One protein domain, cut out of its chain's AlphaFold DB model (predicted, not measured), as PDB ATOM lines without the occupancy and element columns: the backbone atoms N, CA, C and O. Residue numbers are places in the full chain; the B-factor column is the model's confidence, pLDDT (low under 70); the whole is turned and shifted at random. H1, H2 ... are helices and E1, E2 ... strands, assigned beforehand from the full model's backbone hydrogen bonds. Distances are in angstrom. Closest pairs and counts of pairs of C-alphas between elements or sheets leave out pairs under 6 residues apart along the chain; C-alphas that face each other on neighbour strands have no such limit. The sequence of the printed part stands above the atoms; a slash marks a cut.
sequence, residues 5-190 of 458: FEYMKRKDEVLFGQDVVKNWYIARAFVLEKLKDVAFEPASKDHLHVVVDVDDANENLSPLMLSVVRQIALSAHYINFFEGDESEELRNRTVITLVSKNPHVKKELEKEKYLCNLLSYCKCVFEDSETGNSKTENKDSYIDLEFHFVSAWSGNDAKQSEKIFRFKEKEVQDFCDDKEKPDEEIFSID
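What this domain is: This is residues 5 to 190 of the 458 residues of an uncharacterized protein of Prevotella sp. BP1-145 (UniProt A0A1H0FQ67). A twisted sheet of six strands has helix H2 packed along one face, and the longer helix H1 crosses H2 on its side away from the sheet. H5 packs on residues 26 to 30 of H1 and H6 on its residues 25 to 29, while H3 and H4 only graze the sheet. The printed part has 186 residues, along the chain H1 E1 H2 E2 H3 H4 E3 E4 E5 E6 H5 H6; the sheet is mixed, in the order E4 E3 E5 E2 E1 E6. The class is mixed, helices and strands, with 87 residues, under half, in named elements. The whole is compact, with a radius of gyration of the C-alphas of 16.9 A, and rounded, spanning 46 by 35 by 33 A.

How they stand to each other: Start in the sheet at E1, residues 47 to 53, and E2, residues 94 to 99, parallel neighbours with N 97 and O 50 2.8 A apart. Beside E1 look for the edge strand E6, residues 162 to 167, parallel to it, with N 51 and O 165 at 2.8 A. Beyond E2 comes E5, residues 145 to 150, parallel, with N 148 and O 96 at 2.9 A, then E3, residues 123 to 127, parallel, with N 125 and O 147 at 2.8 A. The edge strand E4, residues 134 to 137, is antiparallel to E3 and forms a hairpin with it, with N 126 and O 135 at 2.8 A. H2, residues 63 to 75, is on the sheet over E2 and E1 at a height of 9.6 A, making two layers, a helix on one face of a sheet. E1, H2 and E2 form a strand-helix-strand unit, parallel neighbour strands with a helix between, its crossover right-handed. H3, residues 105 to 111, and H4, residues 118 to 121, each only graze the sheet; E2, H3, H4 and E3 form a split unit, with E5 between its strands, also right-handed. The hub H1, residues 18 to 34, touches H2 at a steep tilt of 48 degrees, the same way, the closest C-alphas being those of Ala 27 and Val 68, 4.5 A apart. With residues 26 to 30 alone H1 touches H5, residues 169 to 176, about perpendicular at 89 degrees, closest at C-alphas 30 and 172, 6.6 A. With residues 25 to 29 alone it touches H6, residues 183 to 186, closest at C-alphas 29 and 186, 5.4 A. In H1, H2, H3 and H5 every O i to N i+4 pair is within hydrogen-bond range; H4 and H6 are too short for such a pair.

Where its parts are: Find C-alpha 47 at (37.666, -29.187, 2.385); from there E1 runs 19.7 A to C-alpha 53. H1 begins at C-alpha 18, (59.597, -16.591, 26.492), and runs 24.1 A; H2 measures 18.7 A. H6 ends at C-alpha 186, (47.134, -23.746, 27.794).

The domain as a whole: The two C-alphas farthest apart, those of Glu 86 and Lys 179, are 51.0 A apart, and residues 177 to 184 stand free. The printed part has no cut; the long links are H1 to E1, H2 to E2 and E5 to E6. The mean pLDDT of the printed part is 84.4; look for values under 70 at residues 11, 84 to 91, 112 to 116, 130 and 156 to 161.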
ATOM      1  N   PHE A   5      58.090 -27.043  24.678       86.19
ATOM      2  CA  PHE A   5      58.464 -25.881  23.868       86.19
ATOM      3  C   PHE A   5      59.484 -24.982  24.578       86.19
ATOM      4  O   PHE A   5      60.304 -24.366  23.906       86.19
ATOM      5  N   GLU A   6      59.529 -24.996  25.917       87.19
ATOM      6  CA  GLU A   6      60.557 -24.299  26.711       87.19
ATOM      7  C   GLU A   6      61.979 -24.833  26.455       87.19
ATOM      8  O   GLU A   6      62.958 -24.149  26.739       87.19
ATOM      9  N   TYR A   7      62.107 -26.042  25.897       83.75
ATOM     10  CA  TYR A   7      63.391 -26.680  25.592       83.75
ATOM     11  C   TYR A   7      63.770 -26.588  24.113       83.75
ATOM     12  O   TYR A   7      64.853 -27.035  23.724       83.75
ATOM     13  N   MET A   8      62.899 -26.031  23.269       78.94
ATOM     14  CA  MET A   8      63.228 -25.830  21.867       78.94
ATOM     15  C   MET A   8      64.303 -24.744  21.741       78.94
ATOM     16  O   MET A   8      64.212 -23.658  22.314       78.94
ATOM     17  N   LYS A   9      65.348 -25.064  20.982       74.69
ATOM     18  CA  LYS A   9      66.488 -24.189  20.705       74.69
ATOM     19  C   LYS A   9      66.509 -23.852  19.235       74.69
ATOM     20  O   LYS A   9      66.280 -24.780  18.463       74.69
ATOM     21  N   ARG A  10      66.828 -22.592  18.908       71.94
ATOM     22  CA  ARG A  10      67.209 -22.003  17.606       71.94
ATOM     23  C   ARG A  10      68.400 -22.731  16.968       71.94
ATOM     24  O   ARG A  10      69.125 -23.456  17.643       71.94
ATOM     25  N   LYS A  11      68.627 -22.512  15.659       63.69
ATOM     26  CA  LYS A  11      69.748 -23.129  14.912       63.69
ATOM     27  C   LYS A  11      71.121 -22.765  15.486       63.69
ATOM     28  O   LYS A  11      72.063 -23.518  15.307       63.69
ATOM     29  N   ASP A  12      71.223 -21.629  16.166       71.00
ATOM     30  CA  ASP A  12      72.412 -21.185  16.899       71.00
ATOM     31  C   ASP A  12      72.464 -21.722  18.343       71.00
ATOM     32  O   ASP A  12      73.176 -21.185  19.182       71.00
ATOM     33  N   GLU A  13      71.680 -22.760  18.639       73.19
ATOM     34  CA  GLU A  13      71.546 -23.431  19.937       73.19
ATOM     35  C   GLU A  13      70.995 -22.573  21.087       73.19
ATOM     36  O   GLU A  13      70.897 -23.042  22.227       73.19
ATOM     37  N   VAL A  14      70.560 -21.348  20.795       81.12
ATOM     38  CA  VAL A  14      69.951 -20.447  21.776       81.12
ATOM     39  C   VAL A  14      68.487 -20.825  21.990       81.12
ATOM     40  O   VAL A  14      67.769 -21.126  21.040       81.12
ATOM     41  N   LEU A  15      68.018 -20.807  23.237       82.75
ATOM     42  CA  LEU A  15      66.602 -21.024  23.542       82.75
ATOM     43  C   LEU A  15      65.723 -19.949  22.893       82.75
ATOM     44  O   LEU A  15      66.139 -18.805  22.698       82.75
ATOM     45  N   PHE A  16      64.488 -20.316  22.572       83.19
ATOM     46  CA  PHE A  16      63.499 -19.324  22.174       83.19
ATOM     47  C   PHE A  16      63.195 -18.346  23.312       83.19
ATOM     48  O   PHE A  16      63.226 -18.704  24.489       83.19
ATOM     49  N   GLY A  17      62.884 -17.100  22.946       88.06
ATOM     50  CA  GLY A  17      62.382 -16.116  23.900       88.06
ATOM     51  C   GLY A  17      61.061 -16.580  24.516       88.06
ATOM     52  O   GLY A  17      60.282 -17.281  23.866       88.06
ATOM     53  N   GLN A  18      60.801 -16.177  25.762       90.25
ATOM     54  CA  GLN A  18      59.597 -16.591  26.492       90.25
ATOM     55  C   GLN A  18      58.306 -16.226  25.747       90.25
ATOM     56  O   GLN A  18      57.384 -17.036  25.724       90.25
ATOM     57  N   ASP A  19      58.268 -15.078  25.068       90.31
ATOM     58  CA  ASP A  19      57.103 -14.646  24.286       90.31
ATOM     59  C   ASP A  19      56.813 -15.576  23.101       90.31
ATOM     60  O   ASP A  19      55.663 -15.931  22.851       90.31
ATOM     61  N   VAL A  20      57.857 -16.052  22.412       88.50
ATOM     62  CA  VAL A  20      57.714 -17.020  21.312       88.50
ATOM     63  C   VAL A  20      57.164 -18.335  21.853       88.50
ATOM     64  O   VAL A  20      56.169 -18.848  21.348       88.50
ATOM     65  N   VAL A  21      57.756 -18.855  22.930       90.44
ATOM     66  CA  VAL A  21      57.297 -20.100  23.568       90.44
ATOM     67  C   VAL A  21      55.840 -19.979  24.027       90.44
ATOM     68  O   VAL A  21      55.039 -20.889  23.794       90.44
ATOM     69  N   LYS A  22      55.474 -18.844  24.631       93.06
ATOM     70  CA  LYS A  22      54.105 -18.542  25.061       93.06
ATOM     71  C   LYS A  22      53.135 -18.567  23.878       93.06
ATOM     72  O   LYS A  22      52.105 -19.237  23.959       93.06
ATOM     73  N   ASN A  23      53.485 -17.914  22.770       93.31
ATOM     74  CA  ASN A  23      52.657 -17.886  21.564       93.31
ATOM     75  C   ASN A  23      52.440 -19.281  20.970       93.31
ATOM     76  O   ASN A  23      51.334 -19.582  20.526       93.31
ATOM     77  N   TRP A  24      53.441 -20.164  21.011       91.56
ATOM     78  CA  TRP A  24      53.294 -21.548  20.544       91.56
ATOM     79  C   TRP A  24      52.320 -22.357  21.401       91.56
ATOM     80  O   TRP A  24      51.503 -23.107  20.865       91.56
ATOM     81  N   TYR A  25      52.372 -22.200  22.727       94.56
ATOM     82  CA  TYR A  25      51.410 -22.840  23.628       94.56
ATOM     83  C   TYR A  25      49.982 -22.363  23.373       94.56
ATOM     84  O   TYR A  25      49.085 -23.190  23.195       94.56
ATOM     85  N   ILE A  26      49.794 -21.043  23.290       95.75
ATOM     86  CA  ILE A  26      48.487 -20.432  23.031       95.75
ATOM     87  C   ILE A  26      47.947 -20.890  21.677       95.75
ATOM     88  O   ILE A  26      46.832 -21.405  21.609       95.75
ATOM     89  N   ALA A  27      48.751 -20.777  20.616       95.50
ATOM     90  CA  ALA A  27      48.376 -21.200  19.271       95.50
ATOM     91  C   ALA A  27      47.953 -22.672  19.242       95.50
ATOM     92  O   ALA A  27      46.893 -22.999  18.708       95.50
ATOM     93  N   ARG A  28      48.734 -23.559  19.871       95.00
ATOM     94  CA  ARG A  28      48.399 -24.982  19.990       95.00
ATOM     95  C   ARG A  28      47.078 -25.212  20.703       95.00
ATOM     96  O   ARG A  28      46.217 -25.901  20.158       95.00
ATOM     97  N   ALA A  29      46.907 -24.664  21.900       95.25
ATOM     98  CA  ALA A  29      45.686 -24.856  22.674       95.25
ATOM     99  C   ALA A  29      44.453 -24.332  21.916       95.25
ATOM    100  O   ALA A  29      43.463 -25.053  21.772       95.25
ATOM    101  N   PHE A  30      44.550 -23.124  21.357       96.12
ATOM    102  CA  PHE A  30      43.466 -22.475  20.626       96.12
ATOM    103  C   PHE A  30      43.072 -23.231  19.354       96.12
ATOM    104  O   PHE A  30      41.898 -23.556  19.166       96.12
ATOM    105  N   VAL A  31      44.039 -23.551  18.486       96.06
ATOM    106  CA  VAL A  31      43.776 -24.225  17.202       96.06
ATOM    107  C   VAL A  31      43.201 -25.618  17.432       96.06
ATOM    108  O   VAL A  31      42.218 -25.983  16.785       96.06
ATOM    109  N   LEU A  32      43.763 -26.392  18.367       93.88
ATOM    110  CA  LEU A  32      43.253 -27.733  18.658       93.88
ATOM    111  C   LEU A  32      41.837 -27.695  19.231       93.88
ATOM    112  O   LEU A  32      41.041 -28.572  18.903       93.88
ATOM    113  N   GLU A  33      41.504 -26.690  20.042       92.75
ATOM    114  CA  GLU A  33      40.151 -26.516  20.566       92.75
ATOM    115  C   GLU A  33      39.168 -26.071  19.473       92.75
ATOM    116  O   GLU A  33      38.086 -26.648  19.347       92.75
ATOM    117  N   LYS A  34      39.541 -25.098  18.632       93.12
ATOM    118  CA  LYS A  34      38.681 -24.608  17.542       93.12
ATOM    119  C   LYS A  34      38.444 -25.642  16.451       93.12
ATOM    120  O   LYS A  34      37.337 -25.719  15.918       93.12
ATOM    121  N   LEU A  35      39.447 -26.461  16.142       91.38
ATOM    122  CA  LEU A  35      39.357 -27.473  15.090       91.38
ATOM    123  C   LEU A  35      38.975 -28.871  15.612       91.38
ATOM    124  O   LEU A  35      38.861 -29.802  14.816       91.38
ATOM    125  N   LYS A  36      38.695 -29.053  16.916       88.81
ATOM    126  CA  LYS A  36      38.367 -30.371  17.515       88.81
ATOM    127  C   LYS A  36      37.160 -31.080  16.883       88.81
ATOM    128  O   LYS A  36      37.035 -32.308  16.948       88.81
ATOM    129  N   ASP A  37      36.235 -30.293  16.333       84.06
ATOM    130  CA  ASP A  37      34.993 -30.751  15.704       84.06
ATOM    131  C   ASP A  37      35.075 -30.759  14.168       84.06
ATOM    132  O   ASP A  37      34.087 -31.057  13.489       84.06
ATOM    133  N   VAL A  38      36.237 -30.438  13.596       85.62
ATOM    134  CA  VAL A  38      36.488 -30.617  12.166       85.62
ATOM    135  C   VAL A  38      36.690 -32.100  11.897       85.62
ATOM    136  O   VAL A  38      37.522 -32.753  12.516       85.62
ATOM    137  N   ALA A  39      35.874 -32.643  11.004       82.81
ATOM    138  CA  ALA A  39      35.957 -34.022  10.565       82.81
ATOM    139  C   ALA A  39      35.329 -34.118   9.179       82.81
ATOM    140  O   ALA A  39      34.163 -33.762   8.997       82.81
ATOM    141  N   PHE A  40      36.108 -34.622   8.234       82.25
ATOM    142  CA  PHE A  40      35.663 -34.943   6.885       82.25
ATOM    143  C   PHE A  40      35.580 -36.453   6.742       82.25
ATOM    144  O   PHE A  40      36.433 -37.169   7.275       82.25
ATOM    145  N   GLU A  41      34.537 -36.937   6.073       78.00
ATOM    146  CA  GLU A  41      34.455 -38.354   5.742       78.00
ATOM    147  C   GLU A  41      35.581 -38.719   4.774       78.00
ATOM    148  O   GLU A  41      35.926 -37.913   3.901       78.00
ATOM    149  N   PRO A  42      36.147 -39.926   4.883       73.81
ATOM    150  CA  PRO A  42      36.981 -40.458   3.824       73.81
ATOM    151  C   PRO A  42      36.206 -40.454   2.494       73.81
ATOM    152  O   PRO A  42      35.044 -40.847   2.465       73.81
ATOM    153  N   ALA A  43      36.830 -39.985   1.416       72.69
ATOM    154  CA  ALA A  43      36.233 -39.685   0.104       72.69
ATOM    155  C   ALA A  43      35.283 -38.465   0.005       72.69
ATOM    156  O   ALA A  43      34.777 -38.197  -1.085       72.69
ATOM    157  N   SER A  44      35.061 -37.690   1.077       77.69
ATOM    158  CA  SER A  44      34.386 -36.386   0.956       77.69
ATOM    159  C   SER A  44      35.164 -35.446   0.026       77.69
ATOM    160  O   SER A  44      36.396 -35.480   0.003       77.69
ATOM    161  N   LYS A  45      34.424 -34.610  -0.715       78.50
ATOM    162  CA  LYS A  45      34.952 -33.477  -1.493       78.50
ATOM    163  C   LYS A  45      34.982 -32.172  -0.703       78.50
ATOM    164  O   LYS A  45      35.522 -31.190  -1.194       78.50
ATOM    165  N   ASP A  46      34.398 -32.157   0.491       80.50
ATOM    166  CA  ASP A  46      34.469 -30.997   1.365       80.50
ATOM    167  C   ASP A  46      35.914 -30.789   1.793       80.50
ATOM    168  O   ASP A  46      36.621 -31.765   2.069       80.50
ATOM    169  N   HIS A  47      36.336 -29.538   1.910       82.06
ATOM    170  CA  HIS A  47      37.666 -29.187   2.385       82.06
ATOM    171  C   HIS A  47      37.617 -28.089   3.439       82.06
ATOM    172  O   HIS A  47      36.622 -27.380   3.623       82.06
ATOM    173  N   LEU A  48      38.696 -28.023   4.214       89.19
ATOM    174  CA  LEU A  48      38.861 -27.038   5.266       89.19
ATOM    175  C   LEU A  48      39.460 -25.772   4.675       89.19
ATOM    176  O   LEU A  48      40.511 -25.813   4.038       89.19
ATOM    177  N   HIS A  49      38.826 -24.650   4.976       91.81
ATOM    178  CA  HIS A  49      39.362 -23.337   4.682       91.81
ATOM    179  C   HIS A  49      39.498 -22.562   5.983       91.81
ATOM    180  O   HIS A  49      38.522 -22.343   6.704       91.81
ATOM    181  N   VAL A  50      40.723 -22.178   6.316       94.38
ATOM    182  CA  VAL A  50      41.003 -21.345   7.481       94.38
ATOM    183  C   VAL A  50      41.455 -19.972   7.013       94.38
ATOM    184  O   VAL A  50      42.466 -19.842   6.335       94.38
ATOM    185  N   VAL A  51      40.705 -18.947   7.394       95.50
ATOM    186  CA  VAL A  51      41.038 -17.542   7.172       95.50
ATOM    187  C   VAL A  51      41.638 -16.999   8.460       95.50
ATOM    188  O   VAL A  51      41.043 -17.138   9.528       95.50
ATOM    189  N   VAL A  52      42.808 -16.385   8.382       96.81
ATOM    190  CA  VAL A  52      43.528 -15.847   9.532       96.81
ATOM    191  C   VAL A  52      43.785 -14.368   9.298       96.81
ATOM    192  O   VAL A  52      44.525 -14.004   8.385       96.81
ATOM    193  N   ASP A  53      43.192 -13.527  10.141       95.75
ATOM    194  CA  ASP A  53      43.547 -12.112  10.209       95.75
ATOM    195  C   ASP A  53      44.876 -12.032  10.982       95.75
ATOM    196  O   ASP A  53      44.905 -12.280  12.190       95.75
ATOM    197  N   VAL A  54      45.994 -11.818  10.275       94.38
ATOM    198  CA  VAL A  54      47.343 -11.902  10.878       94.38
ATOM    199  C   VAL A  54      47.865 -10.578  11.420       94.38
ATOM    200  O   VAL A  54      48.889 -10.568  12.103       94.38
ATOM    201  N   ASP A  55      47.166  -9.488  11.130       92.81
ATOM    202  CA  ASP A  55      47.467  -8.172  11.674       92.81
ATOM    203  C   ASP A  55      46.854  -8.012  13.078       92.81
ATOM    204  O   ASP A  55      45.775  -8.532  13.373       92.81
ATOM    205  N   ASP A  56      47.558  -7.281  13.938       86.38
ATOM    206  CA  ASP A  56      47.104  -6.857  15.253       86.38
ATOM    207  C   ASP A  56      46.168  -5.642  15.167       86.38
ATOM    208  O   ASP A  56      45.888  -5.092  14.097       86.38
ATOM    209  N   ALA A  57      45.673  -5.189  16.320       84.19
ATOM    210  CA  ALA A  57      44.786  -4.027  16.401       84.19
ATOM    211  C   ALA A  57      45.409  -2.717  15.866       84.19
ATOM    212  O   ALA A  57      44.673  -1.769  15.600       84.19
ATOM    213  N   ASN A  58      46.736  -2.662  15.716       84.56
ATOM    214  CA  ASN A  58      47.490  -1.525  15.192       84.56
ATOM    215  C   ASN A  58      47.964  -1.752  13.744       84.56
ATOM    216  O   ASN A  58      48.848  -1.031  13.282       84.56
ATOM    217  N   GLU A  59      47.403  -2.741  13.043       83.88
ATOM    218  CA  GLU A  59      47.750  -3.105  11.662       83.88
ATOM    219  C   GLU A  59      49.209  -3.576  11.477       83.88
ATOM    220  O   GLU A  59      49.755  -3.531  10.373       83.88
ATOM    221  N   ASN A  60      49.854  -4.055  12.546       89.19
ATOM    222  CA  ASN A  60      51.162  -4.707  12.475       89.19
ATOM    223  C   ASN A  60      51.004  -6.225  12.486       89.19
ATOM    224  O   ASN A  60      50.082  -6.755  13.087       89.19
ATOM    225  N   LEU A  61      51.946  -6.958  11.896       91.31
ATOM    226  CA  LEU A  61      51.898  -8.420  11.922       91.31
ATOM    227  C   LEU A  61      52.011  -8.956  13.357       91.31
ATOM    228  O   LEU A  61      53.044  -8.779  14.005       91.31
ATOM    229  N   SER A  62      50.976  -9.660  13.822       93.50
ATOM    230  CA  SER A  62      50.919 -10.248  15.160       93.50
ATOM    231  C   SER A  62      51.772 -11.524  15.239       93.50
ATOM    232  O   SER A  62      51.448 -12.533  14.598       93.50
ATOM    233  N   PRO A  63      52.830 -11.572  16.078       91.94
ATOM    234  CA  PRO A  63      53.621 -12.790  16.280       91.94
ATOM    235  C   PRO A  63      52.793 -13.969  16.814       91.94
ATOM    236  O   PRO A  63      53.098 -15.138  16.534       91.94
ATOM    237  N   LEU A  64      51.733 -13.670  17.571       93.75
ATOM    238  CA  LEU A  64      50.786 -14.662  18.067       93.75
ATOM    239  C   LEU A  64      50.003 -15.281  16.905       93.75
ATOM    240  O   LEU A  64      49.968 -16.507  16.781       93.75
ATOM    241  N   MET A  65      49.457 -14.459  16.008       95.38
ATOM    242  CA  MET A  65      48.713 -14.961  14.850       95.38
ATOM    243  C   MET A  65      49.607 -15.713  13.863       95.38
ATOM    244  O   MET A  65      49.204 -16.756  13.347       95.38
ATOM    245  N   LEU A  66      50.862 -15.297  13.675       92.69
ATOM    246  CA  LEU A  66      51.821 -16.089  12.896       92.69
ATOM    247  C   LEU A  66      52.072 -17.472  13.528       92.69
ATOM    248  O   LEU A  66      52.245 -18.457  12.814       92.69
ATOM    249  N   SER A  67      52.060 -17.581  14.861       92.00
ATOM    250  CA  SER A  67      52.144 -18.877  15.561       92.00
ATOM    251  C   SER A  67      50.882 -19.723  15.354       92.00
ATOM    252  O   SER A  67      50.978 -20.934  15.147       92.00
ATOM    253  N   VAL A  68      49.705 -19.090  15.322       95.69
ATOM    254  CA  VAL A  68      48.420 -19.732  14.988       95.69
ATOM    255  C   VAL A  68      48.448 -20.334  13.583       95.69
ATOM    256  O   VAL A  68      48.116 -21.507  13.428       95.69
ATOM    257  N   VAL A  69      48.927 -19.594  12.578       94.75
ATOM    258  CA  VAL A  69      49.078 -20.081  11.189       94.75
ATOM    259  C   VAL A  69      49.909 -21.363  11.134       94.75
ATOM    260  O   VAL A  69      49.535 -22.338  10.483       94.75
ATOM    261  N   ARG A  70      51.029 -21.388  11.856       90.81
ATOM    262  CA  ARG A  70      51.949 -22.535  11.887       90.81
ATOM    263  C   ARG A  70      51.311 -23.749  12.539       90.81
ATOM    264  O   ARG A  70      51.449 -24.864  12.044       90.81
ATOM    265  N   GLN A  71      50.572 -23.534  13.620       93.19
ATOM    266  CA  GLN A  71      49.847 -24.613  14.269       93.19
ATOM    267  C   GLN A  71      48.702 -25.153  13.399       93.19
ATOM    268  O   GLN A  71      48.475 -26.368  13.394       93.19
ATOM    269  N   ILE A  72      47.998 -24.288  12.657       94.62
ATOM    270  CA  ILE A  72      46.999 -24.717  11.666       94.62
ATOM    271  C   ILE A  72      47.678 -25.627  10.646       94.62
ATOM    272  O   ILE A  72      47.239 -26.762  10.481       94.62
ATOM    273  N   ALA A  73      48.800 -25.193  10.063       93.62
ATOM    274  CA  ALA A  73      49.559 -25.990   9.104       93.62
ATOM    275  C   ALA A  73      50.000 -27.358   9.658       93.62
ATOM    276  O   ALA A  73      50.066 -28.310   8.901       93.62
ATOM    277  N   LEU A  74      50.258 -27.484  10.965       91.12
ATOM    278  CA  LEU A  74      50.628 -28.755  11.611       91.12
ATOM    279  C   LEU A  74      49.450 -29.692  11.913       91.12
ATOM    280  O   LEU A  74      49.653 -30.889  12.118       91.12
ATOM    281  N   SER A  75      48.236 -29.153  12.031       89.50
ATOM    282  CA  SER A  75      47.080 -29.893  12.567       89.50
ATOM    283  C   SER A  75      46.018 -30.183  11.509       89.50
ATOM    284  O   SER A  75      45.268 -31.155  11.629       89.50
ATOM    285  N   ALA A  76      45.932 -29.329  10.493       88.69
ATOM    286  CA  ALA A  76      44.824 -29.235   9.555       88.69
ATOM    287  C   ALA A  76      45.085 -30.012   8.255       88.69
ATOM    288  O   ALA A  76      44.916 -29.476   7.164       88.69
ATOM    289  N   HIS A  77      45.495 -31.274   8.366       88.62
ATOM    290  CA  HIS A  77      45.811 -32.104   7.201       88.62
ATOM    291  C   HIS A  77      44.585 -32.773   6.599       88.62
ATOM    292  O   HIS A  77      43.702 -33.269   7.312       88.62
ATOM    293  N   TYR A  78      44.545 -32.807   5.273       84.25
ATOM    294  CA  TYR A  78      43.396 -33.281   4.529       84.25
ATOM    295  C   TYR A  78      43.464 -34.800   4.314       84.25
ATOM    296  O   TYR A  78      44.380 -35.328   3.692       84.25
ATOM    297  N   ILE A  79      42.479 -35.532   4.849       79.94
ATOM    298  CA  ILE A  79      42.484 -37.010   4.859       79.94
ATOM    299  C   ILE A  79      42.368 -37.607   3.451       79.94
ATOM    300  O   ILE A  79      42.899 -38.686   3.198       79.94
ATOM    301  N   ASN A  80      41.691 -36.908   2.538       77.38
ATOM    302  CA  ASN A  80      41.469 -37.383   1.171       77.38
ATOM    303  C   ASN A  80      42.425 -36.740   0.172       77.38
ATOM    304  O   ASN A  80      42.124 -36.718  -1.019       77.38
ATOM    305  N   PHE A  81      43.545 -36.188   0.644       80.75
ATOM    306  CA  PHE A  81      44.529 -35.610  -0.253       80.75
ATOM    307  C   PHE A  81      45.054 -36.687  -1.202       80.75
ATOM    308  O   PHE A  81      45.399 -37.803  -0.795       80.75
ATOM    309  N   PHE A  82      45.075 -36.341  -2.483       76.75
ATOM    310  CA  PHE A  82      45.571 -37.192  -3.544       76.75
ATOM    311  C   PHE A  82      46.457 -36.365  -4.476       76.75
ATOM    312  O   PHE A  82      46.116 -35.248  -4.860       76.75
ATOM    313  N   GLU A  83      47.622 -36.919  -4.797       74.56
ATOM    314  CA  GLU A  83      48.709 -36.195  -5.463       74.56
ATOM    315  C   GLU A  83      48.569 -36.150  -7.006       74.56
ATOM    316  O   GLU A  83      49.242 -35.334  -7.632       74.56
ATOM    317  N   GLY A  84      47.710 -36.978  -7.634       62.38
ATOM    318  CA  GLY A  84      47.499 -37.047  -9.106       62.38
ATOM    319  C   GLY A  84      46.057 -36.727  -9.551       62.38
ATOM    320  O   GLY A  84      45.206 -36.497  -8.706       62.38
ATOM    321  N   ASP A  85      45.653 -36.716 -10.825       49.09
ATOM    322  CA  ASP A  85      46.358 -36.434 -12.091       49.09
ATOM    323  C   ASP A  85      46.216 -34.929 -12.434       49.09
ATOM    324  O   ASP A  85      45.635 -34.170 -11.668       49.09
ATOM    325  N   GLU A  86      46.770 -34.493 -13.567       45.28
ATOM    326  CA  GLU A  86      46.931 -33.116 -14.085       45.28
ATOM    327  C   GLU A  86      45.703 -32.172 -14.053       45.28
ATOM    328  O   GLU A  86      45.848 -30.988 -14.368       45.28
ATOM    329  N   SER A  87      44.507 -32.621 -13.657       51.62
ATOM    330  CA  SER A  87      43.376 -31.714 -13.456       51.62
ATOM    331  C   SER A  87      43.444 -31.048 -12.076       51.62
ATOM    332  O   SER A  87      43.278 -31.674 -11.027       51.62
ATOM    333  N   GLU A  88      43.649 -29.725 -12.065       52.06
ATOM    334  CA  GLU A  88      43.602 -28.896 -10.847       52.06
ATOM    335  C   GLU A  88      42.310 -29.087 -10.034       52.06
ATOM    336  O   GLU A  88      42.302 -28.872  -8.825       52.06
ATOM    337  N   GLU A  89      41.234 -29.536 -10.685       48.56
ATOM    338  CA  GLU A  89      39.905 -29.737 -10.104       48.56
ATOM    339  C   GLU A  89      39.825 -30.856  -9.048       48.56
ATOM    340  O   GLU A  89      38.840 -30.910  -8.312       48.56
ATOM    341  N   LEU A  90      40.826 -31.742  -8.944       52.00
ATOM    342  CA  LEU A  90      40.789 -32.909  -8.043       52.00
ATOM    343  C   LEU A  90      41.723 -32.819  -6.824       52.00
ATOM    344  O   LEU A  90      41.645 -33.672  -5.935       52.00
ATOM    345  N   ARG A  91      42.592 -31.804  -6.735       64.19
ATOM    346  CA  ARG A  91      43.548 -31.673  -5.619       64.19
ATOM    347  C   ARG A  91      42.905 -30.973  -4.423       64.19
ATOM    348  O   ARG A  91      43.181 -29.805  -4.155       64.19
ATOM    349  N   ASN A  92      42.068 -31.691  -3.683       74.56
ATOM    350  CA  ASN A  92      41.509 -31.190  -2.428       74.56
ATOM    351  C   ASN A  92      42.634 -30.923  -1.411       74.56
ATOM    352  O   ASN A  92      43.361 -31.842  -1.030       74.56
ATOM    353  N   ARG A  93      42.762 -29.674  -0.961       85.81
ATOM    354  CA  ARG A  93      43.762 -29.219   0.016       85.81
ATOM    355  C   ARG A  93      43.089 -28.454   1.138       85.81
ATOM    356  O   ARG A  93      42.013 -27.887   0.954       85.81
ATOM    357  N   THR A  94      43.758 -28.376   2.279       90.31
ATOM    358  CA  THR A  94      43.422 -27.346   3.259       90.31
ATOM    359  C   THR A  94      43.931 -26.003   2.754       90.31
ATOM    360  O   THR A  94      45.125 -25.840   2.498       90.31
ATOM    361  N   VAL A  95      43.024 -25.038   2.635       92.06
ATOM    362  CA  VAL A  95      43.351 -23.665   2.238       92.06
ATOM    363  C   VAL A  95      43.551 -22.827   3.495       92.06
ATOM    364  O   VAL A  95      42.698 -22.816   4.386       92.06
ATOM    365  N   ILE A  96      44.679 -22.129   3.575       94.81
ATOM    366  CA  ILE A  96      45.004 -21.198   4.655       94.81
ATOM    367  C   ILE A  96      45.145 -19.806   4.043       94.81
ATOM    368  O   ILE A  96      46.157 -19.495   3.416       94.81
ATOM    369  N   THR A  97      44.135 -18.962   4.227       95.06
ATOM    370  CA  THR A  97      44.156 -17.576   3.751       95.06
ATOM    371  C   THR A  97      44.649 -16.649   4.848       95.06
ATOM    372  O   THR A  97      44.113 -16.634   5.952       95.06
ATOM    373  N   LEU A  98      45.664 -15.861   4.531       95.38
ATOM    374  CA  LEU A  98      46.300 -14.875   5.388       95.38
ATOM    375  C   LEU A  98      45.827 -13.499   4.936       95.38
ATOM    376  O   LEU A  98      46.142 -13.077   3.822       95.38
ATOM    377  N   VAL A  99      45.069 -12.824   5.795       94.19
ATOM    378  CA  VAL A  99      44.543 -11.484   5.532       94.19
ATOM    379  C   VAL A  99      45.456 -10.471   6.206       94.19
ATOM    380  O   VAL A  99      45.561 -10.467   7.435       94.19
ATOM    381  N   SER A 100      46.137  -9.651   5.407       92.62
ATOM    382  CA  SER A 100      47.043  -8.617   5.909       92.62
ATOM    383  C   SER A 100      47.254  -7.493   4.916       92.62
ATOM    384  O   SER A 100      47.481  -7.738   3.732       92.62
ATOM    385  N   LYS A 101      47.314  -6.256   5.409       88.00
ATOM    386  CA  LYS A 101      47.759  -5.121   4.584       88.00
ATOM    387  C   LYS A 101      49.264  -5.142   4.311       88.00
ATOM    388  O   LYS A 101      49.741  -4.426   3.432       88.00
ATOM    389  N   ASN A 102      50.029  -5.936   5.057       87.12
ATOM    390  CA  ASN A 102      51.470  -6.035   4.903       87.12
ATOM    391  C   ASN A 102      51.832  -7.022   3.772       87.12
ATOM    392  O   ASN A 102      51.634  -8.228   3.924       87.12
ATOM    393  N   PRO A 103      52.462  -6.578   2.670       83.75
ATOM    394  CA  PRO A 103      52.801  -7.461   1.549       83.75
ATOM    395  C   PRO A 103      53.932  -8.456   1.868       83.75
ATOM    396  O   PRO A 103      54.267  -9.316   1.054       83.75
ATOM    397  N   HIS A 104      54.564  -8.353   3.041       86.31
ATOM    398  CA  HIS A 104      55.724  -9.152   3.435       86.31
ATOM    399  C   HIS A 104      55.406 -10.271   4.441       86.31
ATOM    400  O   HIS A 104      56.340 -10.856   4.993       86.31
ATOM    401  N   VAL A 105      54.130 -10.640   4.641       88.62
ATOM    402  CA  VAL A 105      53.724 -11.724   5.567       88.62
ATOM    403  C   VAL A 105      54.514 -13.015   5.343       88.62
ATOM    404  O   VAL A 105      55.012 -13.609   6.300       88.62
ATOM    405  N   LYS A 106      54.685 -13.435   4.081       89.38
ATOM    406  CA  LYS A 106      55.469 -14.631   3.733       89.38
ATOM    407  C   LYS A 106      56.891 -14.558   4.292       89.38
ATOM    408  O   LYS A 106      57.350 -15.504   4.926       89.38
ATOM    409  N   LYS A 107      57.558 -13.413   4.126       87.19
ATOM    410  CA  LYS A 107      58.921 -13.200   4.621       87.19
ATOM    411  C   LYS A 107      58.974 -13.284   6.147       87.19
ATOM    412  O   LYS A 107      59.903 -13.882   6.679       87.19
ATOM    413  N   GLU A 108      57.988 -12.736   6.859       86.44
ATOM    414  CA  GLU A 108      57.914 -12.865   8.325       86.44
ATOM    415  C   GLU A 108      57.658 -14.308   8.782       86.44
ATOM    416  O   GLU A 108      58.260 -14.769   9.757       86.44
ATOM    417  N   LEU A 109      56.817 -15.061   8.062       84.88
ATOM    418  CA  LEU A 109      56.619 -16.490   8.325       84.88
ATOM    419  C   LEU A 109      57.921 -17.288   8.146       84.88
ATOM    420  O   LEU A 109      58.167 -18.228   8.908       84.88
ATOM    421  N   GLU A 110      58.778 -16.873   7.213       82.06
ATOM    422  CA  GLU A 110      60.083 -17.482   6.934       82.06
ATOM    423  C   GLU A 110      61.206 -17.047   7.899       82.06
ATOM    424  O   GLU A 110      62.211 -17.754   8.016       82.06
ATOM    425  N   LYS A 111      61.065 -15.921   8.619       75.50
ATOM    426  CA  LYS A 111      62.115 -15.394   9.522       75.50
ATOM    427  C   LYS A 111      62.371 -16.251  10.761       75.50
ATOM    428  O   LYS A 111      63.502 -16.295  11.254       75.50
ATOM    429  N   GLU A 112      61.347 -16.911  11.294       66.50
ATOM    430  CA  GLU A 112      61.512 -17.853  12.405       66.50
ATOM    431  C   GLU A 112      62.283 -19.081  11.896       66.50
ATOM    432  O   GLU A 112      61.785 -19.879  11.104       66.50
ATOM    433  N   LYS A 113      63.548 -19.210  12.326       58.25
ATOM    434  CA  LYS A 113      64.558 -20.145  11.777       58.25
ATOM    435  C   LYS A 113      64.213 -21.641  11.889       58.25
ATOM    436  O   LYS A 113      64.940 -22.470  11.335       58.25
ATOM    437  N   TYR A 114      63.126 -21.991  12.569       52.62
ATOM    438  CA  TYR A 114      62.385 -23.225  12.326       52.62
ATOM    439  C   TYR A 114      60.994 -22.792  11.924       52.62
ATOM    440  O   TYR A 114      60.347 -22.165  12.751       52.62
ATOM    441  N   LEU A 115      60.629 -23.069  10.668       56.81
ATOM    442  CA  LEU A 115      59.321 -22.942   9.995       56.81
ATOM    443  C   LEU A 115      59.460 -22.472   8.537       56.81
ATOM    444  O   LEU A 115      58.478 -22.450   7.802       56.81
ATOM    445  N   CYS A 116      60.684 -22.163   8.099       67.12
ATOM    446  CA  CYS A 116      60.948 -21.454   6.849       67.12
ATOM    447  C   CYS A 116      60.686 -22.238   5.559       67.12
ATOM    448  O   CYS A 116      60.286 -21.643   4.567       67.12
ATOM    449  N   ASN A 117      60.901 -23.555   5.537       85.88
ATOM    450  CA  ASN A 117      60.938 -24.251   4.251       85.88
ATOM    451  C   ASN A 117      59.542 -24.552   3.701       85.88
ATOM    452  O   ASN A 117      59.405 -24.729   2.498       85.88
ATOM    453  N   LEU A 118      58.499 -24.582   4.539       90.88
ATOM    454  CA  LEU A 118      57.157 -24.985   4.109       90.88
ATOM    455  C   LEU A 118      56.649 -24.151   2.924       90.88
ATOM    456  O   LEU A 118      56.239 -24.711   1.912       90.88
ATOM    457  N   LEU A 119      56.732 -22.822   3.021       91.50
ATOM    458  CA  LEU A 119      56.230 -21.908   1.987       91.50
ATOM    459  C   LEU A 119      57.048 -21.960   0.688       91.50
ATOM    460  O   LEU A 119      56.559 -21.548  -0.360       91.50
ATOM    461  N   SER A 120      58.270 -22.501   0.730       91.12
ATOM    462  CA  SER A 120      59.071 -22.751  -0.472       91.12
ATOM    463  C   SER A 120      58.597 -23.973  -1.262       91.12
ATOM    464  O   SER A 120      58.926 -24.070  -2.439       91.12
ATOM    465  N   TYR A 121      57.819 -24.877  -0.653       91.56
ATOM    466  CA  TYR A 121      57.333 -26.107  -1.297       91.56
ATOM    467  C   TYR A 121      55.804 -26.203  -1.376       91.56
ATOM    468  O   TYR A 121      55.289 -26.981  -2.181       91.56
ATOM    469  N   CYS A 122      55.059 -25.437  -0.575       91.56
ATOM    470  CA  CYS A 122      53.603 -25.330  -0.666       91.56
ATOM    471  C   CYS A 122      53.175 -24.440  -1.828       91.56
ATOM    472  O   CYS A 122      53.845 -23.451  -2.140       91.56
ATOM    473  N   LYS A 123      52.001 -24.741  -2.393       92.50
ATOM    474  CA  LYS A 123      51.321 -23.828  -3.312       92.50
ATOM    475  C   LYS A 123      50.994 -22.529  -2.573       92.50
ATOM    476  O   LYS A 123      50.368 -22.566  -1.511       92.50
ATOM    477  N   CYS A 124      51.440 -21.407  -3.125       93.81
ATOM    478  CA  CYS A 124      51.197 -20.077  -2.578       93.81
ATOM    479  C   CYS A 124      50.541 -19.204  -3.645       93.81
ATOM    480  O   CYS A 124      51.097 -19.053  -4.733       93.81
ATOM    481  N   VAL A 125      49.388 -18.626  -3.335       93.25
ATOM    482  CA  VAL A 125      48.660 -17.696  -4.200       93.25
ATOM    483  C   VAL A 125      48.717 -16.315  -3.565       93.25
ATOM    484  O   VAL A 125      48.409 -16.160  -2.387       93.25
ATOM    485  N   PHE A 126      49.134 -15.319  -4.333       92.31
ATOM    486  CA  PHE A 126      49.196 -13.923  -3.918       92.31
ATOM    487  C   PHE A 126      48.197 -13.152  -4.756       92.31
ATOM    488  O   PHE A 126      48.330 -13.143  -5.981       92.31
ATOM    489  N   GLU A 127      47.224 -12.527  -4.112       88.56
ATOM    490  CA  GLU A 127      46.224 -11.709  -4.789       88.56
ATOM    491  C   GLU A 127      46.521 -10.237  -4.551       88.56
ATOM    492  O   GLU A 127      46.696  -9.787  -3.415       88.56
ATOM    493  N   ASP A 128      46.583  -9.485  -5.642       79.19
ATOM    494  CA  ASP A 128      46.671  -8.038  -5.601       79.19
ATOM    495  C   ASP A 128      45.259  -7.449  -5.587       79.19
ATOM    496  O   ASP A 128      44.508  -7.553  -6.558       79.19
ATOM    497  N   SER A 129      44.901  -6.811  -4.476       72.25
ATOM    498  CA  SER A 129      43.596  -6.172  -4.312       72.25
ATOM    499  C   SER A 129      43.356  -4.974  -5.221       72.25
ATOM    500  O   SER A 129      42.199  -4.623  -5.439       72.25
ATOM    501  N   GLU A 130      44.408  -4.315  -5.713       69.06
ATOM    502  CA  GLU A 130      44.267  -3.133  -6.569       69.06
ATOM    503  C   GLU A 130      44.056  -3.524  -8.032       69.06
ATOM    504  O   GLU A 130      43.257  -2.904  -8.734       69.06
ATOM    505  N   THR A 131      44.750  -4.568  -8.495       70.81
ATOM    506  CA  THR A 131      44.709  -4.990  -9.904       70.81
ATOM    507  C   THR A 131      43.827  -6.211 -10.164       70.81
ATOM    508  O   THR A 131      43.513  -6.492 -11.320       70.81
ATOM    509  N   GLY A 132      43.427  -6.946  -9.121       72.62
ATOM    510  CA  GLY A 132      42.714  -8.224  -9.233       72.62
ATOM    511  C   GLY A 132      43.566  -9.359  -9.815       72.62
ATOM    512  O   GLY A 132      43.048 -10.441 -10.089       72.62
ATOM    513  N   ASN A 133      44.866  -9.130 -10.028       81.50
ATOM    514  CA  ASN A 133      45.779 -10.136 -10.552       81.50
ATOM    515  C   ASN A 133      46.221 -11.093  -9.445       81.50
ATOM    516  O   ASN A 133      46.485 -10.678  -8.315       81.50
ATOM    517  N   SER A 134      46.384 -12.369  -9.795       87.25
ATOM    518  CA  SER A 134      46.934 -13.376  -8.894       87.25
ATOM    519  C   SER A 134      48.247 -13.950  -9.423       87.25
ATOM    520  O   SER A 134      48.396 -14.277 -10.603       87.25
ATOM    521  N   LYS A 135      49.234 -14.081  -8.535       92.25
ATOM    522  CA  LYS A 135      50.491 -14.791  -8.797       92.25
ATOM    523  C   LYS A 135      50.469 -16.099  -8.022       92.25
ATOM    524  O   LYS A 135      50.227 -16.093  -6.821       92.25
ATOM    525  N   THR A 136      50.772 -17.211  -8.684       93.06
ATOM    526  CA  THR A 136      50.884 -18.523  -8.031       93.06
ATOM    527  C   THR A 136      52.326 -19.015  -8.054       93.06
ATOM    528  O   THR A 136      52.981 -19.006  -9.095       93.06
ATOM    529  N   GLU A 137      52.813 -19.479  -6.909       93.81
ATOM    530  CA  GLU A 137      54.086 -20.177  -6.737       93.81
ATOM    531  C   GLU A 137      53.820 -21.646  -6.381       93.81
ATOM    532  O   GLU A 137      52.839 -21.954  -5.704       93.81
ATOM    533  N   ASN A 138      54.690 -22.556  -6.834       90.44
ATOM    534  CA  ASN A 138      54.594 -24.004  -6.586       90.44
ATOM    535  C   ASN A 138      53.219 -24.607  -6.929       90.44
ATOM    536  O   ASN A 138      52.643 -25.359  -6.140       90.44
ATOM    537  N   LYS A 139      52.694 -24.283  -8.117       87.62
ATOM    538  CA  LYS A 139      51.390 -24.764  -8.609       87.62
ATOM    539  C   LYS A 139      51.222 -26.285  -8.453       87.62
ATOM    540  O   LYS A 139      50.169 -26.756  -8.025       87.62
ATOM    541  N   ASP A 140      52.299 -27.030  -8.699       84.75
ATOM    542  CA  ASP A 140      52.346 -28.494  -8.631       84.75
ATOM    543  C   ASP A 140      52.877 -29.065  -7.316       84.75
ATOM    544  O   ASP A 140      53.364 -30.193  -7.260       84.75
ATOM    545  N   SER A 141      52.768 -28.297  -6.232       88.56
ATOM    546  CA  SER A 141      53.159 -28.738  -4.895       88.56
ATOM    547  C   SER A 141      52.512 -30.078  -4.524       88.56
ATOM    548  O   SER A 141      51.298 -30.231  -4.622       88.56
ATOM    549  N   TYR A 142      53.301 -31.021  -4.018       88.69
ATOM    550  CA  TYR A 142      52.829 -32.316  -3.517       88.69
ATOM    551  C   TYR A 142      52.309 -32.261  -2.069       88.69
ATOM    552  O   TYR A 142      52.069 -33.296  -1.461       88.69
ATOM    553  N   ILE A 143      52.164 -31.065  -1.494       91.00
ATOM    554  CA  ILE A 143      51.741 -30.866  -0.106       91.00
ATOM    555  C   ILE A 143      50.226 -30.642  -0.047       91.00
ATOM    556  O   ILE A 143      49.662 -29.933  -0.879       91.00
ATOM    557  N   ASP A 144      49.566 -31.184   0.974       90.62
ATOM    558  CA  ASP A 144      48.112 -31.115   1.176       90.62
ATOM    559  C   ASP A 144      47.590 -29.752   1.671       90.62
ATOM    560  O   ASP A 144      46.421 -29.619   2.040       90.62
ATOM    561  N   LEU A 145      48.452 -28.733   1.653       92.19
ATOM    562  CA  LEU A 145      48.184 -27.367   2.082       92.19
ATOM    563  C   LEU A 145      48.377 -26.384   0.924       92.19
ATOM    564  O   LEU A 145      49.249 -26.555   0.065       92.19
ATOM    565  N   GLU A 146      47.594 -25.314   0.952       92.62
ATOM    566  CA  GLU A 146      47.719 -24.161   0.067       92.62
ATOM    567  C   GLU A 146      47.601 -22.872   0.883       92.62
ATOM    568  O   GLU A 146      46.750 -22.768   1.767       92.62
ATOM    569  N   PHE A 147      48.461 -21.895   0.595       94.19
ATOM    570  CA  PHE A 147      48.467 -20.599   1.269       94.19
ATOM    571  C   PHE A 147      48.002 -19.505   0.325       94.19
ATOM    572  O   PHE A 147      48.552 -19.355  -0.763       94.19
ATOM    573  N   HIS A 148      47.017 -18.723   0.751       93.94
ATOM    574  CA  HIS A 148      46.553 -17.541   0.027       93.94
ATOM    575  C   HIS A 148      46.951 -16.295   0.806       93.94
ATOM    576  O   HIS A 148      46.738 -16.234   2.014       93.94
ATOM    577  N   PHE A 149      47.521 -15.309   0.132       93.81
ATOM    578  CA  PHE A 149      47.918 -14.032   0.712       93.81
ATOM    579  C   PHE A 149      47.063 -12.944   0.079       93.81
ATOM    580  O   PHE A 149      47.161 -12.713  -1.128       93.81
ATOM    581  N   VAL A 150      46.224 -12.308   0.896       92.31
ATOM    582  CA  VAL A 150      45.240 -11.316   0.450       92.31
ATOM    583  C   VAL A 150      45.270 -10.099   1.373       92.31
ATOM    584  O   VAL A 150      45.525 -10.227   2.572       92.31
ATOM    585  N   SER A 151      44.972  -8.914   0.845       90.00
ATOM    586  CA  SER A 151      44.886  -7.694   1.663       90.00
ATOM    587  C   SER A 151      43.542  -7.527   2.376       90.00
ATOM    588  O   SER A 151      43.455  -6.863   3.410       90.00
ATOM    589  N   ALA A 152      42.492  -8.158   1.850       87.88
ATOM    590  CA  ALA A 152      41.148  -8.151   2.406       87.88
ATOM    591  C   ALA A 152      40.426  -9.465   2.086       87.88
ATOM    592  O   ALA A 152      40.712 -10.116   1.087       87.88
ATOM    593  N   TRP A 153      39.461  -9.841   2.930       84.69
ATOM    594  CA  TRP A 153      38.636 -11.037   2.742       84.69
ATOM    595  C   TRP A 153      37.158 -10.662   2.637       84.69
ATOM    596  O   TRP A 153      36.588 -10.123   3.593       84.69
ATOM    597  N   SER A 154      36.542 -10.966   1.492       77.31
ATOM    598  CA  SER A 154      35.159 -10.583   1.177       77.31
ATOM    599  C   SER A 154      34.109 -11.540   1.757       77.31
ATOM    600  O   SER A 154      32.953 -11.163   1.936       77.31
ATOM    601  N   GLY A 155      34.499 -12.782   2.069       73.00
ATOM    602  CA  GLY A 155      33.591 -13.834   2.538       73.00
ATOM    603  C   GLY A 155      32.702 -14.452   1.456       73.00
ATOM    604  O   GLY A 155      32.071 -15.470   1.733       73.00
ATOM    605  N   ASN A 156      32.678 -13.890   0.245       63.06
ATOM    606  CA  ASN A 156      31.879 -14.393  -0.877       63.06
ATOM    607  C   ASN A 156      32.601 -15.473  -1.696       63.06
ATOM    608  O   ASN A 156      31.971 -16.135  -2.515       63.06
ATOM    609  N   ASP A 157      33.890 -15.690  -1.438       60.28
ATOM    610  CA  ASP A 157      34.738 -16.646  -2.162       60.28
ATOM    611  C   ASP A 157      34.522 -18.108  -1.714       60.28
ATOM    612  O   ASP A 157      35.189 -19.024  -2.188       60.28
ATOM    613  N   ALA A 158      33.560 -18.328  -0.811       60.31
ATOM    614  CA  ALA A 158      33.208 -19.619  -0.243       60.31
ATOM    615  C   ALA A 158      32.511 -20.530  -1.261       60.31
ATOM    616  O   ALA A 158      31.361 -20.290  -1.653       60.31
ATOM    617  N   LYS A 159      33.144 -21.643  -1.633       64.38
ATOM    618  CA  LYS A 159      32.446 -22.711  -2.364       64.38
ATOM    619  C   LYS A 159      31.461 -23.417  -1.427       64.38
ATOM    620  O   LYS A 159      31.714 -23.572  -0.238       64.38
ATOM    621  N   GLN A 160      30.344 -23.924  -1.960       60.09
ATOM    622  CA  GLN A 160      29.324 -24.626  -1.154       60.09
ATOM    623  C   GLN A 160      29.861 -25.845  -0.374       60.09
ATOM    624  O   GLN A 160      29.249 -26.241   0.615       60.09
ATOM    625  N   SER A 161      30.984 -26.434  -0.797       65.56
ATOM    626  CA  SER A 161      31.646 -27.569  -0.136       65.56
ATOM    627  C   SER A 161      32.710 -27.161   0.897       65.56
ATOM    628  O   SER A 161      33.372 -28.020   1.477       65.56
ATOM    629  N   GLU A 162      32.921 -25.866   1.141       73.88
ATOM    630  CA  GLU A 162      33.970 -25.383   2.042       73.88
ATOM    631  C   GLU A 162      33.468 -25.213   3.471       73.88
ATOM    632  O   GLU A 162      32.491 -24.512   3.748       73.88
ATOM    633  N   LYS A 163      34.192 -25.813   4.421       84.25
ATOM    634  CA  LYS A 163      34.009 -25.501   5.837       84.25
ATOM    635  C   LYS A 163      34.976 -24.390   6.227       84.25
ATOM    636  O   LYS A 163      36.154 -24.655   6.463       84.25
ATOM    637  N   ILE A 164      34.455 -23.170   6.320       89.50
ATOM    638  CA  ILE A 164      35.251 -21.973   6.607       89.50
ATOM    639  C   ILE A 164      35.319 -21.703   8.107       89.50
ATOM    640  O   ILE A 164      34.299 -21.676   8.799       89.50
ATOM    641  N   PHE A 165      36.525 -21.434   8.598       92.06
ATOM    642  CA  PHE A 165      36.747 -20.842   9.910       92.06
ATOM    643  C   PHE A 165      37.577 -19.577   9.773       92.06
ATOM    644  O   PHE A 165      38.633 -19.604   9.151       92.06
ATOM    645  N   ARG A 166      37.137 -18.488  10.402       94.00
ATOM    646  CA  ARG A 166      37.919 -17.257  10.497       94.00
ATOM    647  C   ARG A 166      38.487 -17.116  11.900       94.00
ATOM    648  O   ARG A 166      37.764 -17.335  12.862       94.00
ATOM    649  N   PHE A 167      39.771 -16.801  11.984       95.81
ATOM    650  CA  PHE A 167      40.539 -16.696  13.213       95.81
ATOM    651  C   PHE A 167      40.973 -15.241  13.375       95.81
ATOM    652  O   PHE A 167      41.643 -14.698  12.492       95.81
ATOM    653  N   LYS A 168      40.599 -14.624  14.498       95.06
ATOM    654  CA  LYS A 168      40.978 -13.246  14.845       95.06
ATOM    655  C   LYS A 168      41.784 -13.212  16.129       95.06
ATOM    656  O   LYS A 168      41.481 -13.958  17.056       95.06
ATOM    657  N   GLU A 169      42.731 -12.285  16.233       94.62
ATOM    658  CA  GLU A 169      43.565 -12.171  17.435       94.62
ATOM    659  C   GLU A 169      42.743 -11.959  18.711       94.62
ATOM    660  O   GLU A 169      43.007 -12.608  19.722       94.62
ATOM    661  N   LYS A 170      41.677 -11.153  18.644       93.88
ATOM    662  CA  LYS A 170      40.752 -10.969  19.770       93.88
ATOM    663  C   LYS A 170      40.168 -12.294  20.275       93.88
ATOM    664  O   LYS A 170      40.079 -12.491  21.475       93.88
ATOM    665  N   GLU A 171      39.820 -13.226  19.389       94.44
ATOM    666  CA  GLU A 171      39.279 -14.530  19.800       94.44
ATOM    667  C   GLU A 171      40.334 -15.408  20.480       94.44
ATOM    668  O   GLU A 171      39.999 -16.227  21.336       94.44
ATOM    669  N   VAL A 172      41.604 -15.255  20.092       95.00
ATOM    670  CA  VAL A 172      42.731 -15.935  20.738       95.00
ATOM    671  C   VAL A 172      42.972 -15.346  22.129       95.00
ATOM    672  O   VAL A 172      43.186 -16.096  23.078       95.00
ATOM    673  N   GLN A 173      42.890 -14.021  22.266       93.00
ATOM    674  CA  GLN A 173      43.006 -13.324  23.549       93.00
ATOM    675  C   GLN A 173      41.845 -13.686  24.485       93.00
ATOM    676  O   GLN A 173      42.091 -14.140  25.599       93.00
ATOM    677  N   ASP A 174      40.601 -13.631  23.998       93.44
ATOM    678  CA  ASP A 174      39.406 -14.045  24.745       93.44
ATOM    679  C   ASP A 174      39.514 -15.514  25.204       93.44
ATOM    680  O   ASP A 174      39.063 -15.875  26.290       93.44
ATOM    681  N   PHE A 175      40.137 -16.382  24.396       92.62
ATOM    682  CA  PHE A 175      40.406 -17.769  24.778       92.62
ATOM    683  C   PHE A 175      41.418 -17.893  25.927       92.62
ATOM    684  O   PHE A 175      41.282 -18.813  26.737       92.62
ATOM    685  N   CYS A 176      42.417 -17.010  25.992       89.12
ATOM    686  CA  CYS A 176      43.406 -16.964  27.070       89.12
ATOM    687  C   CYS A 176      42.857 -16.347  28.359       89.12
ATOM    688  O   CYS A 176      43.232 -16.793  29.439       89.12
ATOM    689  N   ASP A 177      41.978 -15.353  28.246       88.56
ATOM    690  CA  ASP A 177      41.406 -14.631  29.389       88.56
ATOM    691  C   ASP A 177      40.233 -15.381  30.052       88.56
ATOM    692  O   ASP A 177      39.696 -14.950  31.080       88.56
ATOM    693  N   ASP A 178      39.832 -16.516  29.477       87.81
ATOM    694  CA  ASP A 178      38.795 -17.398  30.003       87.81
ATOM    695  C   ASP A 178      39.199 -17.988  31.365       87.81
ATOM    696  O   ASP A 178      39.910 -18.990  31.459       87.81
ATOM    697  N   LYS A 179      38.684 -17.375  32.437       76.62
ATOM    698  CA  LYS A 179      38.957 -17.747  33.837       76.62
ATOM    699  C   LYS A 179      38.521 -19.167  34.203       76.62
ATOM    700  O   LYS A 179      38.923 -19.655  35.261       76.62
ATOM    701  N   GLU A 180      37.684 -19.816  33.395       81.19
ATOM    702  CA  GLU A 180      37.291 -21.209  33.623       81.19
ATOM    703  C   GLU A 180      38.360 -22.202  33.148       81.19
ATOM    704  O   GLU A 180      38.338 -23.362  33.572       81.19
ATOM    705  N   LYS A 181      39.319 -21.766  32.319       78.81
ATOM    706  CA  LYS A 181      40.432 -22.601  31.859       78.81
ATOM    707  C   LYS A 181      41.662 -22.432  32.755       78.81
ATOM    708  O   LYS A 181      42.202 -21.336  32.862       78.81
ATOM    709  N   PRO A 182      42.162 -23.511  33.379       80.94
ATOM    710  CA  PRO A 182      43.428 -23.469  34.099       80.94
ATOM    711  C   PRO A 182      44.594 -23.138  33.157       80.94
ATOM    712  O   PRO A 182      44.696 -23.733  32.084       80.94
ATOM    713  N   ASP A 183      45.543 -22.312  33.607       82.06
ATOM    714  CA  ASP A 183      46.792 -22.022  32.878       82.06
ATOM    715  C   ASP A 183      47.531 -23.295  32.435       82.06
ATOM    716  O   ASP A 183      48.150 -23.337  31.372       82.06
ATOM    717  N   GLU A 184      47.448 -24.366  33.232       82.12
ATOM    718  CA  GLU A 184      48.029 -25.662  32.884       82.12
ATOM    719  C   GLU A 184      47.443 -26.248  31.589       82.12
ATOM    720  O   GLU A 184      48.160 -26.937  30.867       82.12
ATOM    721  N   GLU A 185      46.181 -25.986  31.245       81.81
ATOM    722  CA  GLU A 185      45.575 -26.496  30.006       81.81
ATOM    723  C   GLU A 185      46.106 -25.790  28.751       81.81
ATOM    724  O   GLU A 185      46.141 -26.398  27.679       81.81
ATOM    725  N   ILE A 186      46.569 -24.544  28.890       88.12
ATOM    726  CA  ILE A 186      47.134 -23.746  27.794       88.12
ATOM    727  C   ILE A 186      48.651 -23.950  27.708       88.12
ATOM    728  O   ILE A 186      49.184 -24.291  26.651       88.12
ATOM    729  N   PHE A 187      49.359 -23.791  28.829       89.88
ATOM    730  CA  PHE A 187      50.825 -23.721  28.886       89.88
ATOM    731  C   PHE A 187      51.506 -25.051  29.220       89.88
ATOM    732  O   PHE A 187      52.664 -25.085  29.650       89.88
ATOM    733  N   SER A 188      50.804 -26.173  29.050       87.06
ATOM    734  CA  SER A 188      51.404 -27.497  29.188       87.06
ATOM    735  C   SER A 188      50.742 -28.536  28.284       87.06
ATOM    736  O   SER A 188      49.650 -28.344  27.757       87.06
ATOM    737  N   ILE A 189      51.430 -29.658  28.057       88.31
ATOM    738  CA  ILE A 189      51.008 -30.683  27.095       88.31
ATOM    739  C   ILE A 189      50.877 -32.044  27.770       88.31
ATOM    740  O   ILE A 189      51.767 -32.515  28.486       88.31
ATOM    741  N   ASP A 190      49.768 -32.725  27.485       85.25
ATOM    742  CA  ASP A 190      49.596 -34.136  27.804       85.25
ATOM    743  C   ASP A 190      50.341 -35.022  26.793       85.25
ATOM    744  O   ASP A 190      49.824 -35.392  25.738       85.25
TER     745      ASP A 190